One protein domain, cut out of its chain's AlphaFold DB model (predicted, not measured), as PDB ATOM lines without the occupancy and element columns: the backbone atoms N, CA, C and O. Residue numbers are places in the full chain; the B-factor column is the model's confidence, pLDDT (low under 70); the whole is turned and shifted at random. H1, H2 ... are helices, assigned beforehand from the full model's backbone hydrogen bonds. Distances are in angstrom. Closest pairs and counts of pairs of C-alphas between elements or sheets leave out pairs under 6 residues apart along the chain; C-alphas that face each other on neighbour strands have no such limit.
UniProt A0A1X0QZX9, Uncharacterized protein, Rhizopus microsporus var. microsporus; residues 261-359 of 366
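This is residues 261 to 359 of the 366 residues of an uncharacterized protein of Rhizopus microsporus var. microsporus (UniProt A0A1X0QZX9). Four helices make a flat, open triangular frame with an empty middle: H1 and H4, side by side, make one edge, and H2 and H3 make the other two. The printed part has 99 residues with four named helices in the order H1, H2, H3, H4 and no named strand, and its class is all helix. It is loose, with a radius of gyration of the C-alphas of 17.9 A, and spans 50 by 40 by 18 A.

Start with H1, residues 261 to 285, and look across to H4, residues 336 to 359: they touch, with the C-alphas of Val 277 and Ala 354 closest at 4.9 A. They run the same way at a shallow tilt of 21 degrees. Next comes H2, residues 289 to 310, close but not clearly touching H1; their closest C-alphas, of Ile 283 and Pro 289, are 6.6 A apart, and the tilt is steep, 56 degrees, opposite ways. H3, residues 312 to 331, is about perpendicular to H2 at 89 degrees and close but not clearly touching it, the closest C-alphas being those of Asp 307 and Thr 313, 6.4 A. H3 and H4 are close but not clearly touching, with the C-alphas of Asp 331 and His 337 closest at 7.1 A. H1 and H3 are apart, and so are H2 and H4. In H1, H2, H3 and H4 every O i to N i+4 pair is within hydrogen-bond range.

Find C-alpha 261 at (156.562, 97.362, 136.459); from there H1 runs 36.0 A to C-alpha 285. H2 covers 30.9 A and ends at C-alpha 310, at (145.123, 96.018, 171.062). H3 is 26.5 A long; H4 runs 34.3 A to C-alpha 359 at (181.074, 86.687, 157.621).

The C-alphas of Pro 287 and Gln 332, 50.0 A apart, are the two farthest apart. The printed part has no cut, and its three links are tight. Look for pLDDT under 70 at residues 283 to 290 and 330 to 337, among others; the mean of the printed part is 74.5.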
ATOM      1  N   PRO A 261     156.497  97.331 134.992       68.31
ATOM      2  CA  PRO A 261     156.562  97.362 136.459       68.31
ATOM      3  C   PRO A 261     157.564  96.368 137.061       68.31
ATOM      4  O   PRO A 261     158.148  96.648 138.113       68.31
ATOM      5  N   MET A 262     157.836  95.255 136.371       67.94
ATOM      6  CA  MET A 262     158.855  94.284 136.767       67.94
ATOM      7  C   MET A 262     160.258  94.914 136.864       67.94
ATOM      8  O   MET A 262     161.009  94.631 137.797       67.94
ATOM      9  N   THR A 263     160.616  95.840 135.969       73.81
ATOM     10  CA  THR A 263     161.931  96.513 135.994       73.81
ATOM     11  C   THR A 263     162.082  97.456 137.190       73.81
ATOM     12  O   THR A 263     163.157  97.534 137.792       73.81
ATOM     13  N   ARG A 264     160.994  98.130 137.592       74.56
ATOM     14  CA  ARG A 264     160.957  98.995 138.781       74.56
ATOM     15  C   ARG A 264     161.102  98.172 140.059       74.56
ATOM     16  O   ARG A 264     161.830  98.584 140.959       74.56
ATOM     17  N   PHE A 265     160.486  96.991 140.111       75.00
ATOM     18  CA  PHE A 265     160.644  96.059 141.225       75.00
ATOM     19  C   PHE A 265     162.063  95.486 141.324       75.00
ATOM     20  O   PHE A 265     162.634  95.476 142.411       75.00
ATOM     21  N   LYS A 266     162.692  95.109 140.200       74.88
ATOM     22  CA  LYS A 266     164.095  94.654 140.206       74.88
ATOM     23  C   LYS A 266     165.060  95.749 140.682       74.88
ATOM     24  O   LYS A 266     165.958  95.450 141.466       74.88
ATOM     25  N   LYS A 267     164.836  97.017 140.306       79.69
ATOM     26  CA  LYS A 267     165.584  98.172 140.852       79.69
ATOM     27  C   LYS A 267     165.345  98.363 142.357       79.69
ATOM     28  O   LYS A 267     166.302  98.529 143.103       79.69
ATOM     29  N   LEU A 268     164.093  98.285 142.824       78.56
ATOM     30  CA  LEU A 268     163.764  98.350 144.255       78.56
ATOM     31  C   LEU A 268     164.480  97.251 145.051       78.56
ATOM     32  O   LEU A 268     165.071  97.524 146.092       78.56
ATOM     33  N   GLY A 269     164.458  96.017 144.548       75.69
ATOM     34  CA  GLY A 269     165.134  94.889 145.173       75.69
ATOM     35  C   GLY A 269     166.658  95.037 145.190       75.69
ATOM     36  O   GLY A 269     167.272  94.729 146.208       75.69
ATOM     37  N   GLN A 270     167.268  95.597 144.137       80.19
ATOM     38  CA  GLN A 270     168.685  95.985 144.148       80.19
ATOM     39  C   GLN A 270     168.982  96.990 145.272       80.19
ATOM     40  O   GLN A 270     169.836  96.698 146.112       80.19
ATOM     41  N   TYR A 271     168.219  98.085 145.378       82.31
ATOM     42  CA  TYR A 271     168.380  99.051 146.474       82.31
ATOM     43  C   TYR A 271     168.189  98.416 147.857       82.31
ATOM     44  O   TYR A 271     168.959  98.708 148.768       82.31
ATOM     45  N   LEU A 272     167.223  97.504 148.024       76.50
ATOM     46  CA  LEU A 272     167.041  96.750 149.271       76.50
ATOM     47  C   LEU A 272     168.238  95.839 149.579       76.50
ATOM     48  O   LEU A 272     168.628  95.731 150.743       76.50
ATOM     49  N   THR A 273     168.852  95.209 148.568       76.12
ATOM     50  CA  THR A 273     170.070  94.409 148.772       76.12
ATOM     51  C   THR A 273     171.247  95.279 149.209       76.12
ATOM     52  O   THR A 273     171.939  94.921 150.158       76.12
ATOM     53  N   GLU A 274     171.432  96.451 148.593       79.56
ATOM     54  CA  GLU A 274     172.483  97.408 148.954       79.56
ATOM     55  C   GLU A 274     172.262  97.980 150.357       79.56
ATOM     56  O   GLU A 274     173.203  98.023 151.149       79.56
ATOM     57  N   TRP A 275     171.022  98.330 150.713       79.56
ATOM     58  CA  TRP A 275     170.659  98.752 152.069       79.56
ATOM     59  C   TRP A 275     170.915  97.653 153.099       79.56
ATOM     60  O   TRP A 275     171.492  97.928 154.146       79.56
ATOM     61  N   THR A 276     170.542  96.406 152.803       76.38
ATOM     62  CA  THR A 276     170.714  95.273 153.728       76.38
ATOM     63  C   THR A 276     172.191  94.927 153.919       76.38
ATOM     64  O   THR A 276     172.622  94.688 155.045       76.38
ATOM     65  N   VAL A 277     172.993  94.946 152.848       74.75
ATOM     66  CA  VAL A 277     174.449  94.749 152.928       74.75
ATOM     67  C   VAL A 277     175.112  95.911 153.670       74.75
ATOM     68  O   VAL A 277     175.921  95.668 154.562       74.75
ATOM     69  N   THR A 278     174.733  97.159 153.379       75.69
ATOM     70  CA  THR A 278     175.250  98.341 154.090       75.69
ATOM     71  C   THR A 278     174.900  98.280 155.574       75.69
ATOM     72  O   THR A 278     175.775  98.489 156.407       75.69
ATOM     73  N   LEU A 279     173.664  97.910 155.922       72.25
ATOM     74  CA  LEU A 279     173.218  97.721 157.302       72.25
ATOM     75  C   LEU A 279     173.999  96.599 158.004       72.25
ATOM     76  O   LEU A 279     174.445  96.789 159.130       72.25
ATOM     77  N   ALA A 280     174.228  95.459 157.342       71.81
ATOM     78  CA  ALA A 280     175.010  94.353 157.899       71.81
ATOM     79  C   ALA A 280     176.483  94.734 158.149       71.81
ATOM     80  O   ALA A 280     177.044  94.394 159.192       71.81
ATOM     81  N   VAL A 281     177.102  95.482 157.227       71.50
ATOM     82  CA  VAL A 281     178.468  96.010 157.394       71.50
ATOM     83  C   VAL A 281     178.513  97.073 158.496       71.50
ATOM     84  O   VAL A 281     179.414  97.036 159.331       71.50
ATOM     85  N   LEU A 282     177.519  97.966 158.562       71.38
ATOM     86  CA  LEU A 282     177.394  98.992 159.602       71.38
ATOM     87  C   LEU A 282     177.241  98.365 160.997       71.38
ATOM     88  O   LEU A 282     177.918  98.787 161.929       71.38
ATOM     89  N   ILE A 283     176.418  97.320 161.135       67.69
ATOM     90  CA  ILE A 283     176.260  96.552 162.382       67.69
ATOM     91  C   ILE A 283     177.595  95.936 162.820       67.69
ATOM     92  O   ILE A 283     177.886  95.916 164.012       67.69
ATOM     93  N   LYS A 284     178.427  95.464 161.879       65.38
ATOM     94  CA  LYS A 284     179.718  94.834 162.196       65.38
ATOM     95  C   LYS A 284     180.851  95.827 162.483       65.38
ATOM     96  O   LYS A 284     181.749  95.517 163.261       65.38
ATOM     97  N   GLN A 285     180.835  96.997 161.845       63.72
ATOM     98  CA  GLN A 285     181.822  98.063 162.069       63.72
ATOM     99  C   GLN A 285     181.469  98.968 163.258       63.72
ATOM    100  O   GLN A 285     182.326  99.701 163.745       63.72
ATOM    101  N   SER A 286     180.225  98.914 163.733       59.66
ATOM    102  CA  SER A 286     179.773  99.637 164.915       59.66
ATOM    103  C   SER A 286     180.225  98.926 166.201       59.66
ATOM    104  O   SER A 286     179.899  97.751 166.379       59.66
ATOM    105  N   PRO A 287     180.887  99.608 167.158       57.06
ATOM    106  CA  PRO A 287     181.240  99.049 168.470       57.06
ATOM    107  C   PRO A 287     180.020  98.918 169.410       57.06
ATOM    108  O   PRO A 287     180.138  99.040 170.627       57.06
ATOM    109  N   ILE A 288     178.821  98.736 168.845       58.66
ATOM    110  CA  ILE A 288     177.530  98.920 169.511       58.66
ATOM    111  C   ILE A 288     176.517  97.766 169.234       58.66
ATOM    112  O   ILE A 288     175.310  98.028 169.170       58.66
ATOM    113  N   PRO A 289     176.915  96.479 169.073       62.91
ATOM    114  CA  PRO A 289     175.940  95.395 168.892       62.91
ATOM    115  C   PRO A 289     175.002  95.242 170.104       62.91
ATOM    116  O   PRO A 289     173.847  94.867 169.922       62.91
ATOM    117  N   ASP A 290     175.451  95.618 171.308       61.62
ATOM    118  CA  ASP A 290     174.638  95.597 172.534       61.62
ATOM    119  C   ASP A 290     173.460  96.582 172.513       61.62
ATOM    120  O   ASP A 290     172.378  96.236 172.982       61.62
ATOM    121  N   ILE A 291     173.594  97.788 171.937       73.12
ATOM    122  CA  ILE A 291     172.424  98.682 171.828       73.12
ATOM    123  C   ILE A 291     171.461  98.134 170.775       73.12
ATOM    124  O   ILE A 291     170.258  98.276 170.954       73.12
ATOM    125  N   PHE A 292     171.930  97.467 169.715       71.38
ATOM    126  CA  PHE A 292     171.018  96.840 168.755       71.38
ATOM    127  C   PHE A 292     170.262  95.651 169.352       71.38
ATOM    128  O   PHE A 292     169.056  95.559 169.138       71.38
ATOM    129  N   THR A 293     170.902  94.776 170.134       70.75
ATOM    130  CA  THR A 293     170.195  93.678 170.821       70.75
ATOM    131  C   THR A 293     169.262  94.201 171.914       70.75
ATOM    132  O   THR A 293     168.132  93.727 172.015       70.75
ATOM    133  N   PHE A 294     169.667  95.231 172.667       72.44
ATOM    134  CA  PHE A 294     168.825  95.906 173.658       72.44
ATOM    135  C   PHE A 294     167.619  96.609 173.017       72.44
ATOM    136  O   PHE A 294     166.489  96.423 173.463       72.44
ATOM    137  N   LEU A 295     167.832  97.364 171.935       78.56
ATOM    138  CA  LEU A 295     166.782  98.051 171.178       78.56
ATOM    139  C   LEU A 295     165.839  97.047 170.512       78.56
ATOM    140  O   LEU A 295     164.630  97.238 170.558       78.56
ATOM    141  N   PHE A 296     166.359  95.965 169.930       79.69
ATOM    142  CA  PHE A 296     165.539  94.914 169.328       79.69
ATOM    143  C   PHE A 296     164.740  94.148 170.390       79.69
ATOM    144  O   PHE A 296     163.560  93.882 170.183       79.69
ATOM    145  N   GLY A 297     165.326  93.893 171.566       81.25
ATOM    146  CA  GLY A 297     164.614  93.380 172.738       81.25
ATOM    147  C   GLY A 297     163.490  94.316 173.190       81.25
ATOM    148  O   GLY A 297     162.355  93.872 173.359       81.25
ATOM    149  N   TYR A 298     163.760  95.622 173.285       83.50
ATOM    150  CA  TYR A 298     162.745  96.639 173.578       83.50
ATOM    151  C   TYR A 298     161.658  96.725 172.502       83.50
ATOM    152  O   TYR A 298     160.495  96.900 172.846       83.50
ATOM    153  N   MET A 299     161.996  96.562 171.220       82.69
ATOM    154  CA  MET A 299     161.027  96.544 170.119       82.69
ATOM    155  C   MET A 299     160.164  95.282 170.141       82.69
ATOM    156  O   MET A 299     158.952  95.386 169.993       82.69
ATOM    157  N   ILE A 300     160.739  94.103 170.406       83.62
ATOM    158  CA  ILE A 300     159.971  92.868 170.630       83.62
ATOM    159  C   ILE A 300     159.031  93.052 171.825       83.62
ATOM    160  O   ILE A 300     157.847  92.741 171.728       83.62
ATOM    161  N   GLN A 301     159.529  93.590 172.939       83.44
ATOM    162  CA  GLN A 301     158.737  93.777 174.151       83.44
ATOM    163  C   GLN A 301     157.651  94.852 173.983       83.44
ATOM    164  O   GLN A 301     156.546  94.678 174.494       83.44
ATOM    165  N   LEU A 302     157.919  95.906 173.207       83.44
ATOM    166  CA  LEU A 302     156.932  96.897 172.782       83.44
ATOM    167  C   LEU A 302     155.864  96.261 171.885       83.44
ATOM    168  O   LEU A 302     154.685  96.467 172.144       83.44
ATOM    169  N   CYS A 303     156.250  95.450 170.894       79.69
ATOM    170  CA  CYS A 303     155.324  94.717 170.027       79.69
ATOM    171  C   CYS A 303     154.445  93.733 170.812       79.69
ATOM    172  O   CYS A 303     153.239  93.709 170.597       79.69
ATOM    173  N   LEU A 304     155.011  92.974 171.757       80.88
ATOM    174  CA  LEU A 304     154.258  92.064 172.633       80.88
ATOM    175  C   LEU A 304     153.308  92.822 173.575       80.88
ATOM    176  O   LEU A 304     152.193  92.369 173.834       80.88
ATOM    177  N   TRP A 305     153.722  93.987 174.081       85.88
ATOM    178  CA  TRP A 305     152.862  94.854 174.889       85.88
ATOM    179  C   TRP A 305     151.720  95.458 174.056       85.88
ATOM    180  O   TRP A 305     150.572  95.453 174.495       85.88
ATOM    181  N   ILE A 306     152.015  95.904 172.833       80.31
ATOM    182  CA  ILE A 306     151.048  96.421 171.856       80.31
ATOM    183  C   ILE A 306     150.046  95.336 171.433       80.31
ATOM    184  O   ILE A 306     148.843  95.596 171.435       80.31
ATOM    185  N   ASP A 307     150.502  94.111 171.160       78.25
ATOM    186  CA  ASP A 307     149.637  92.972 170.837       78.25
ATOM    187  C   ASP A 307     148.677  92.647 171.989       78.25
ATOM    188  O   ASP A 307     147.462  92.571 171.784       78.25
ATOM    189  N   LYS A 308     149.203  92.596 173.222       77.00
ATOM    190  CA  LYS A 308     148.418  92.387 174.446       77.00
ATOM    191  C   LYS A 308     147.377  93.487 174.706       77.00
ATOM    192  O   LYS A 308     146.335  93.189 175.280       77.00
ATOM    193  N   GLN A 309     147.648  94.738 174.329       76.69
ATOM    194  CA  GLN A 309     146.731  95.866 174.556       76.69
ATOM    195  C   GLN A 309     145.661  96.019 173.466       76.69
ATOM    196  O   GLN A 309     144.543  96.432 173.760       76.69
ATOM    197  N   TYR A 310     145.985  95.702 172.209       72.12
ATOM    198  CA  TYR A 310     145.123  96.018 171.062       72.12
ATOM    199  C   TYR A 310     144.503  94.795 170.366       72.12
ATOM    200  O   TYR A 310     143.814  94.977 169.357       72.12
ATOM    201  N   CYS A 311     144.740  93.578 170.879       71.56
ATOM    202  CA  CYS A 311     144.380  92.305 170.231       71.56
ATOM    203  C   CYS A 311     144.822  92.294 168.759       71.56
ATOM    204  O   CYS A 311     144.060  91.961 167.845       71.56
ATOM    205  N   ILE A 312     146.060  92.737 168.509       68.75
ATOM    206  CA  ILE A 312     146.551  92.929 167.142       68.75
ATOM    207  C   ILE A 312     146.662  91.603 166.419       68.75
ATOM    208  O   ILE A 312     146.354  91.583 165.240       68.75
ATOM    209  N   THR A 313     146.962  90.498 167.095       68.12
ATOM    210  CA  THR A 313     146.889  89.157 166.509       68.12
ATOM    211  C   THR A 313     145.510  88.866 165.898       68.12
ATOM    212  O   THR A 313     145.445  88.388 164.769       68.12
ATOM    213  N   GLU A 314     144.402  89.228 166.550       75.06
ATOM    214  CA  GLU A 314     143.043  89.020 166.016       75.06
ATOM    215  C   GLU A 314     142.730  89.968 164.841       75.06
ATOM    216  O   GLU A 314     142.165  89.566 163.817       75.06
ATOM    217  N   LYS A 315     143.153  91.235 164.936       76.19
ATOM    218  CA  LYS A 315     143.008  92.205 163.835       76.19
ATOM    219  C   LYS A 315     143.920  91.895 162.648       76.19
ATOM    220  O   LYS A 315     143.516  92.127 161.515       76.19
ATOM    221  N   ALA A 316     145.105  91.345 162.888       74.12
ATOM    222  CA  ALA A 316     146.078  90.914 161.890       74.12
ATOM    223  C   ALA A 316     145.671  89.586 161.247       74.12
ATOM    224  O   ALA A 316     145.913  89.406 160.061       74.12
ATOM    225  N   GLN A 317     144.989  88.693 161.972       77.75
ATOM    226  CA  GLN A 317     144.315  87.534 161.381       77.75
ATOM    227  C   GLN A 317     143.168  87.980 160.469       77.75
ATOM    228  O   GLN A 317     143.112  87.548 159.323       77.75
ATOM    229  N   ASN A 318     142.313  88.911 160.908       82.38
ATOM    230  CA  ASN A 318     141.259  89.473 160.054       82.38
ATOM    231  C   ASN A 318     141.820  90.220 158.828       82.38
ATOM    232  O   ASN A 318     141.350  90.000 157.713       82.38
ATOM    233  N   LEU A 319     142.860  91.045 158.998       82.75
ATOM    234  CA  LEU A 319     143.587  91.671 157.886       82.75
ATOM    235  C   LEU A 319     144.265  90.632 156.992       82.75
ATOM    236  O   LEU A 319     144.256  90.795 155.781       82.75
ATOM    237  N   GLY A 320     144.813  89.559 157.559       83.94
ATOM    238  CA  GLY A 320     145.418  88.450 156.829       83.94
ATOM    239  C   GLY A 320     144.398  87.701 155.978       83.94
ATOM    240  O   GLY A 320     144.674  87.424 154.819       83.94
ATOM    241  N   ILE A 321     143.192  87.460 156.497       84.31
ATOM    242  CA  ILE A 321     142.073  86.856 155.759       84.31
ATOM    243  C   ILE A 321     141.578  87.796 154.648       84.31
ATOM    244  O   ILE A 321     141.349  87.349 153.525       84.31
ATOM    245  N   GLN A 322     141.460  89.103 154.914       80.69
ATOM    246  CA  GLN A 322     141.089  90.086 153.884       80.69
ATOM    247  C   GLN A 322     142.178  90.251 152.814       80.69
ATOM    248  O   GLN A 322     141.862  90.311 151.629       80.69
ATOM    249  N   CYS A 323     143.451  90.262 153.209       79.38
ATOM    250  CA  CYS A 323     144.603  90.323 152.312       79.38
ATOM    251  C   CYS A 323     144.738  89.036 151.491       79.38
ATOM    252  O   CYS A 323     145.002  89.109 150.298       79.38
ATOM    253  N   LEU A 324     144.466  87.865 152.078       82.06
ATOM    254  CA  LEU A 324     144.398  86.592 151.361       82.06
ATOM    255  C   LEU A 324     143.256  86.599 150.339       82.06
ATOM    256  O   LEU A 324     143.461  86.158 149.215       82.06
ATOM    257  N   LYS A 325     142.082  87.138 150.696       82.25
ATOM    258  CA  LYS A 325     140.942  87.285 149.778       82.25
ATOM    259  C   LYS A 325     141.272  88.218 148.607       82.25
ATOM    260  O   LYS A 325     141.087  87.823 147.463       82.25
ATOM    261  N   ILE A 326     141.800  89.411 148.892       80.81
ATOM    262  CA  ILE A 326     142.251  90.381 147.878       80.81
ATOM    263  C   ILE A 326     143.389  89.794 147.031       80.81
ATOM    264  O   ILE A 326     143.420  89.989 145.822       80.81
ATOM    265  N   GLY A 327     144.296  89.034 147.646       73.62
ATOM    266  CA  GLY A 327     145.387  88.334 146.976       73.62
ATOM    267  C   GLY A 327     144.885  87.269 146.005       73.62
ATOM    268  O   GLY A 327     145.342  87.244 144.872       73.62
ATOM    269  N   LEU A 328     143.906  86.450 146.403       72.69
ATOM    270  CA  LEU A 328     143.244  85.458 145.542       72.69
ATOM    271  C   LEU A 328     142.468  86.107 144.387       72.69
ATOM    272  O   LEU A 328     142.505  85.619 143.260       72.69
ATOM    273  N   GLU A 329     141.782  87.217 144.658       72.94
ATOM    274  CA  GLU A 329     141.046  87.986 143.650       72.94
ATOM    275  C   GLU A 329     141.999  88.654 142.638       72.94
ATOM    276  O   GLU A 329     141.721  88.676 141.437       72.94
ATOM    277  N   ALA A 330     143.168  89.117 143.095       66.00
ATOM    278  CA  ALA A 330     144.209  89.694 142.250       66.00
ATOM    279  C   ALA A 330     145.046  88.640 141.490       66.00
ATOM    280  O   ALA A 330     145.420  88.887 140.342       66.00
ATOM    281  N   ASP A 331     145.303  87.464 142.076       66.62
ATOM    282  CA  ASP A 331     146.023  86.338 141.446       66.62
ATOM    283  C   ASP A 331     145.268  85.774 140.228       66.62
ATOM    284  O   ASP A 331     145.872  85.285 139.276       66.62
ATOM    285  N   GLN A 332     143.939  85.938 140.188       60.44
ATOM    286  CA  GLN A 332     143.136  85.589 139.015       60.44
ATOM    287  C   GLN A 332     143.320  86.560 137.826       60.44
ATOM    288  O   GLN A 332     143.032  86.179 136.689       60.44
ATOM    289  N   GLN A 333     143.766  87.804 138.048       56.25
ATOM    290  CA  GLN A 333     143.855  88.837 136.998       56.25
ATOM    291  C   GLN A 333     145.280  89.257 136.628       56.25
ATOM    292  O   GLN A 333     145.521  89.649 135.487       56.25
ATOM    293  N   TYR A 334     146.228  89.169 137.559       54.09
ATOM    294  CA  TYR A 334     147.634  89.486 137.323       54.09
ATOM    295  C   TYR A 334     148.502  88.262 137.594       54.09
ATOM    296  O   TYR A 334     148.185  87.444 138.449       54.09
ATOM    297  N   ARG A 335     149.647  88.168 136.902       58.72
ATOM    298  CA  ARG A 335     150.698  87.153 137.123       58.72
ATOM    299  C   ARG A 335     151.427  87.365 138.464       58.72
ATOM    300  O   ARG A 335     152.651  87.458 138.517       58.72
ATOM    301  N   LEU A 336     150.674  87.481 139.553       64.38
ATOM    302  CA  LEU A 336     151.154  87.811 140.893       64.38
ATOM    303  C   LEU A 336     152.128  86.755 141.411       64.38
ATOM    304  O   LEU A 336     153.147  87.116 141.994       64.38
ATOM    305  N   HIS A 337     151.892  85.480 141.088       66.81
ATOM    306  CA  HIS A 337     152.855  84.404 141.312       66.81
ATOM    307  C   HIS A 337     154.264  84.736 140.781       66.81
ATOM    308  O   HIS A 337     155.237  84.526 141.498       66.81
ATOM    309  N   GLU A 338     154.407  85.288 139.568       71.38
ATOM    310  CA  GLU A 338     155.714  85.619 138.971       71.38
ATOM    311  C   GLU A 338     156.448  86.688 139.802       71.38
ATOM    312  O   GLU A 338     157.610  86.508 140.171       71.38
ATOM    313  N   PHE A 339     155.729  87.740 140.206       70.81
ATOM    314  CA  PHE A 339     156.243  88.824 141.049       70.81
ATOM    315  C   PHE A 339     156.597  88.358 142.471       70.81
ATOM    316  O   PHE A 339     157.652  88.707 143.002       70.81
ATOM    317  N   ILE A 340     155.739  87.531 143.082       78.19
ATOM    318  CA  ILE A 340     155.943  86.971 144.423       78.19
ATOM    319  C   ILE A 340     157.143  86.017 144.424       78.19
ATOM    320  O   ILE A 340     158.000  86.135 145.300       78.19
ATOM    321  N   THR A 341     157.261  85.114 143.442       79.25
ATOM    322  CA  THR A 341     158.408  84.192 143.380       79.25
ATOM    323  C   THR A 341     159.728  84.909 143.117       79.25
ATOM    324  O   THR A 341     160.709  84.603 143.792       79.25
ATOM    325  N   GLU A 342     159.753  85.906 142.225       77.19
ATOM    326  CA  GLU A 342     160.942  86.735 141.990       77.19
ATOM    327  C   GLU A 342     161.319  87.520 143.259       77.19
ATOM    328  O   GLU A 342     162.490  87.585 143.631       77.19
ATOM    329  N   GLY A 343     160.328  88.068 143.974       78.81
ATOM    330  CA  GLY A 343     160.530  88.799 145.226       78.81
ATOM    331  C   GLY A 343     161.103  87.934 146.349       78.81
ATOM    332  O   GLY A 343     162.086  88.319 146.983       78.81
ATOM    333  N   ILE A 344     160.540  86.740 146.559       80.12
ATOM    334  CA  ILE A 344     161.042  85.758 147.532       80.12
ATOM    335  C   ILE A 344     162.466  85.324 147.163       80.12
ATOM    336  O   ILE A 344     163.352  85.321 148.020       80.12
ATOM    337  N   TYR A 345     162.717  85.012 145.888       81.69
ATOM    338  CA  TYR A 345     164.043  84.623 145.410       81.69
ATOM    339  C   TYR A 345     165.079  85.738 145.614       81.69
ATOM    340  O   TYR A 345     166.194  85.483 146.084       81.69
ATOM    341  N   MET A 346     164.706  86.988 145.328       77.12
ATOM    342  CA  MET A 346     165.580  88.143 145.514       77.12
ATOM    343  C   MET A 346     165.852  88.420 146.996       77.12
ATOM    344  O   MET A 346     166.998  88.691 147.345       77.12
ATOM    345  N   PHE A 347     164.857  88.267 147.877       78.50
ATOM    346  CA  PHE A 347     165.028  88.398 149.327       78.50
ATOM    347  C   PHE A 347     165.960  87.320 149.906       78.50
ATOM    348  O   PHE A 347     166.887  87.641 150.648       78.50
ATOM    349  N   ILE A 348     165.784  86.053 149.513       81.00
ATOM    350  CA  ILE A 348     166.671  84.949 149.922       81.00
ATOM    351  C   ILE A 348     168.101  85.194 149.418       81.00
ATOM    352  O   ILE A 348     169.061  85.061 150.178       81.00
ATOM    353  N   THR A 349     168.253  85.618 148.161       81.44
ATOM    354  CA  THR A 349     169.560  85.943 147.565       81.44
ATOM    355  C   THR A 349     170.225  87.134 148.265       81.44
ATOM    356  O   THR A 349     171.434  87.108 148.507       81.44
ATOM    357  N   ALA A 350     169.453  88.164 148.629       74.50
ATOM    358  CA  ALA A 350     169.920  89.316 149.397       74.50
ATOM    359  C   ALA A 350     170.403  88.904 150.792       74.50
ATOM    360  O   ALA A 350     171.513  89.262 151.184       74.50
ATOM    361  N   GLY A 351     169.607  88.102 151.507       77.19
ATOM    362  CA  GLY A 351     169.949  87.571 152.826       77.19
ATOM    363  C   GLY A 351     171.219  86.723 152.795       77.19
ATOM    364  O   GLY A 351     172.122  86.946 153.596       77.19
ATOM    365  N   LEU A 352     171.350  85.816 151.821       82.00
ATOM    366  CA  LEU A 352     172.564  85.014 151.631       82.00
ATOM    367  C   LEU A 352     173.795  85.888 151.351       82.00
ATOM    368  O   LEU A 352     174.828  85.700 151.994       82.00
ATOM    369  N   LYS A 353     173.688  86.882 150.456       74.50
ATOM    370  CA  LYS A 353     174.776  87.844 150.203       74.50
ATOM    371  C   LYS A 353     175.142  88.647 151.452       74.50
ATOM    372  O   LYS A 353     176.327  88.815 151.721       74.50
ATOM    373  N   ALA A 354     174.157  89.104 152.225       72.19
ATOM    374  CA  ALA A 354     174.384  89.843 153.462       72.19
ATOM    375  C   ALA A 354     175.050  88.975 154.543       72.19
ATOM    376  O   ALA A 354     175.982  89.439 155.190       72.19
ATOM    377  N   ILE A 355     174.652  87.705 154.694       78.06
ATOM    378  CA  ILE A 355     175.280  86.749 155.626       78.06
ATOM    379  C   ILE A 355     176.734  86.460 155.225       78.06
ATOM    380  O   ILE A 355     177.612  86.438 156.086       78.06
ATOM    381  N   ILE A 356     177.009  86.267 153.930       77.44
ATOM    382  CA  ILE A 356     178.373  86.045 153.425       77.44
ATOM    383  C   ILE A 356     179.229  87.301 153.646       77.44
ATOM    384  O   ILE A 356     180.283  87.205 154.270       77.44
ATOM    385  N   ALA A 357     178.743  88.485 153.260       72.69
ATOM    386  CA  ALA A 357     179.443  89.753 153.479       72.69
ATOM    387  C   ALA A 357     179.681  90.048 154.973       72.69
ATOM    388  O   ALA A 357     180.763  90.501 155.354       72.69
ATOM    389  N   PHE A 358     178.708  89.737 155.837       69.00
ATOM    390  CA  PHE A 358     178.840  89.822 157.294       69.00
ATOM    391  C   PHE A 358     179.861  88.821 157.844       69.00
ATOM    392  O   PHE A 358     180.525  89.109 158.835       69.00
ATOM    393  N   LYS A 359     180.041  87.651 157.221       75.00
ATOM    394  CA  LYS A 359     181.074  86.687 157.621       75.00
ATOM    395  C   LYS A 359     182.472  87.113 157.158       75.00
ATOM    396  O   LYS A 359     183.415  86.992 157.935       75.00
TER     397      LYS A 359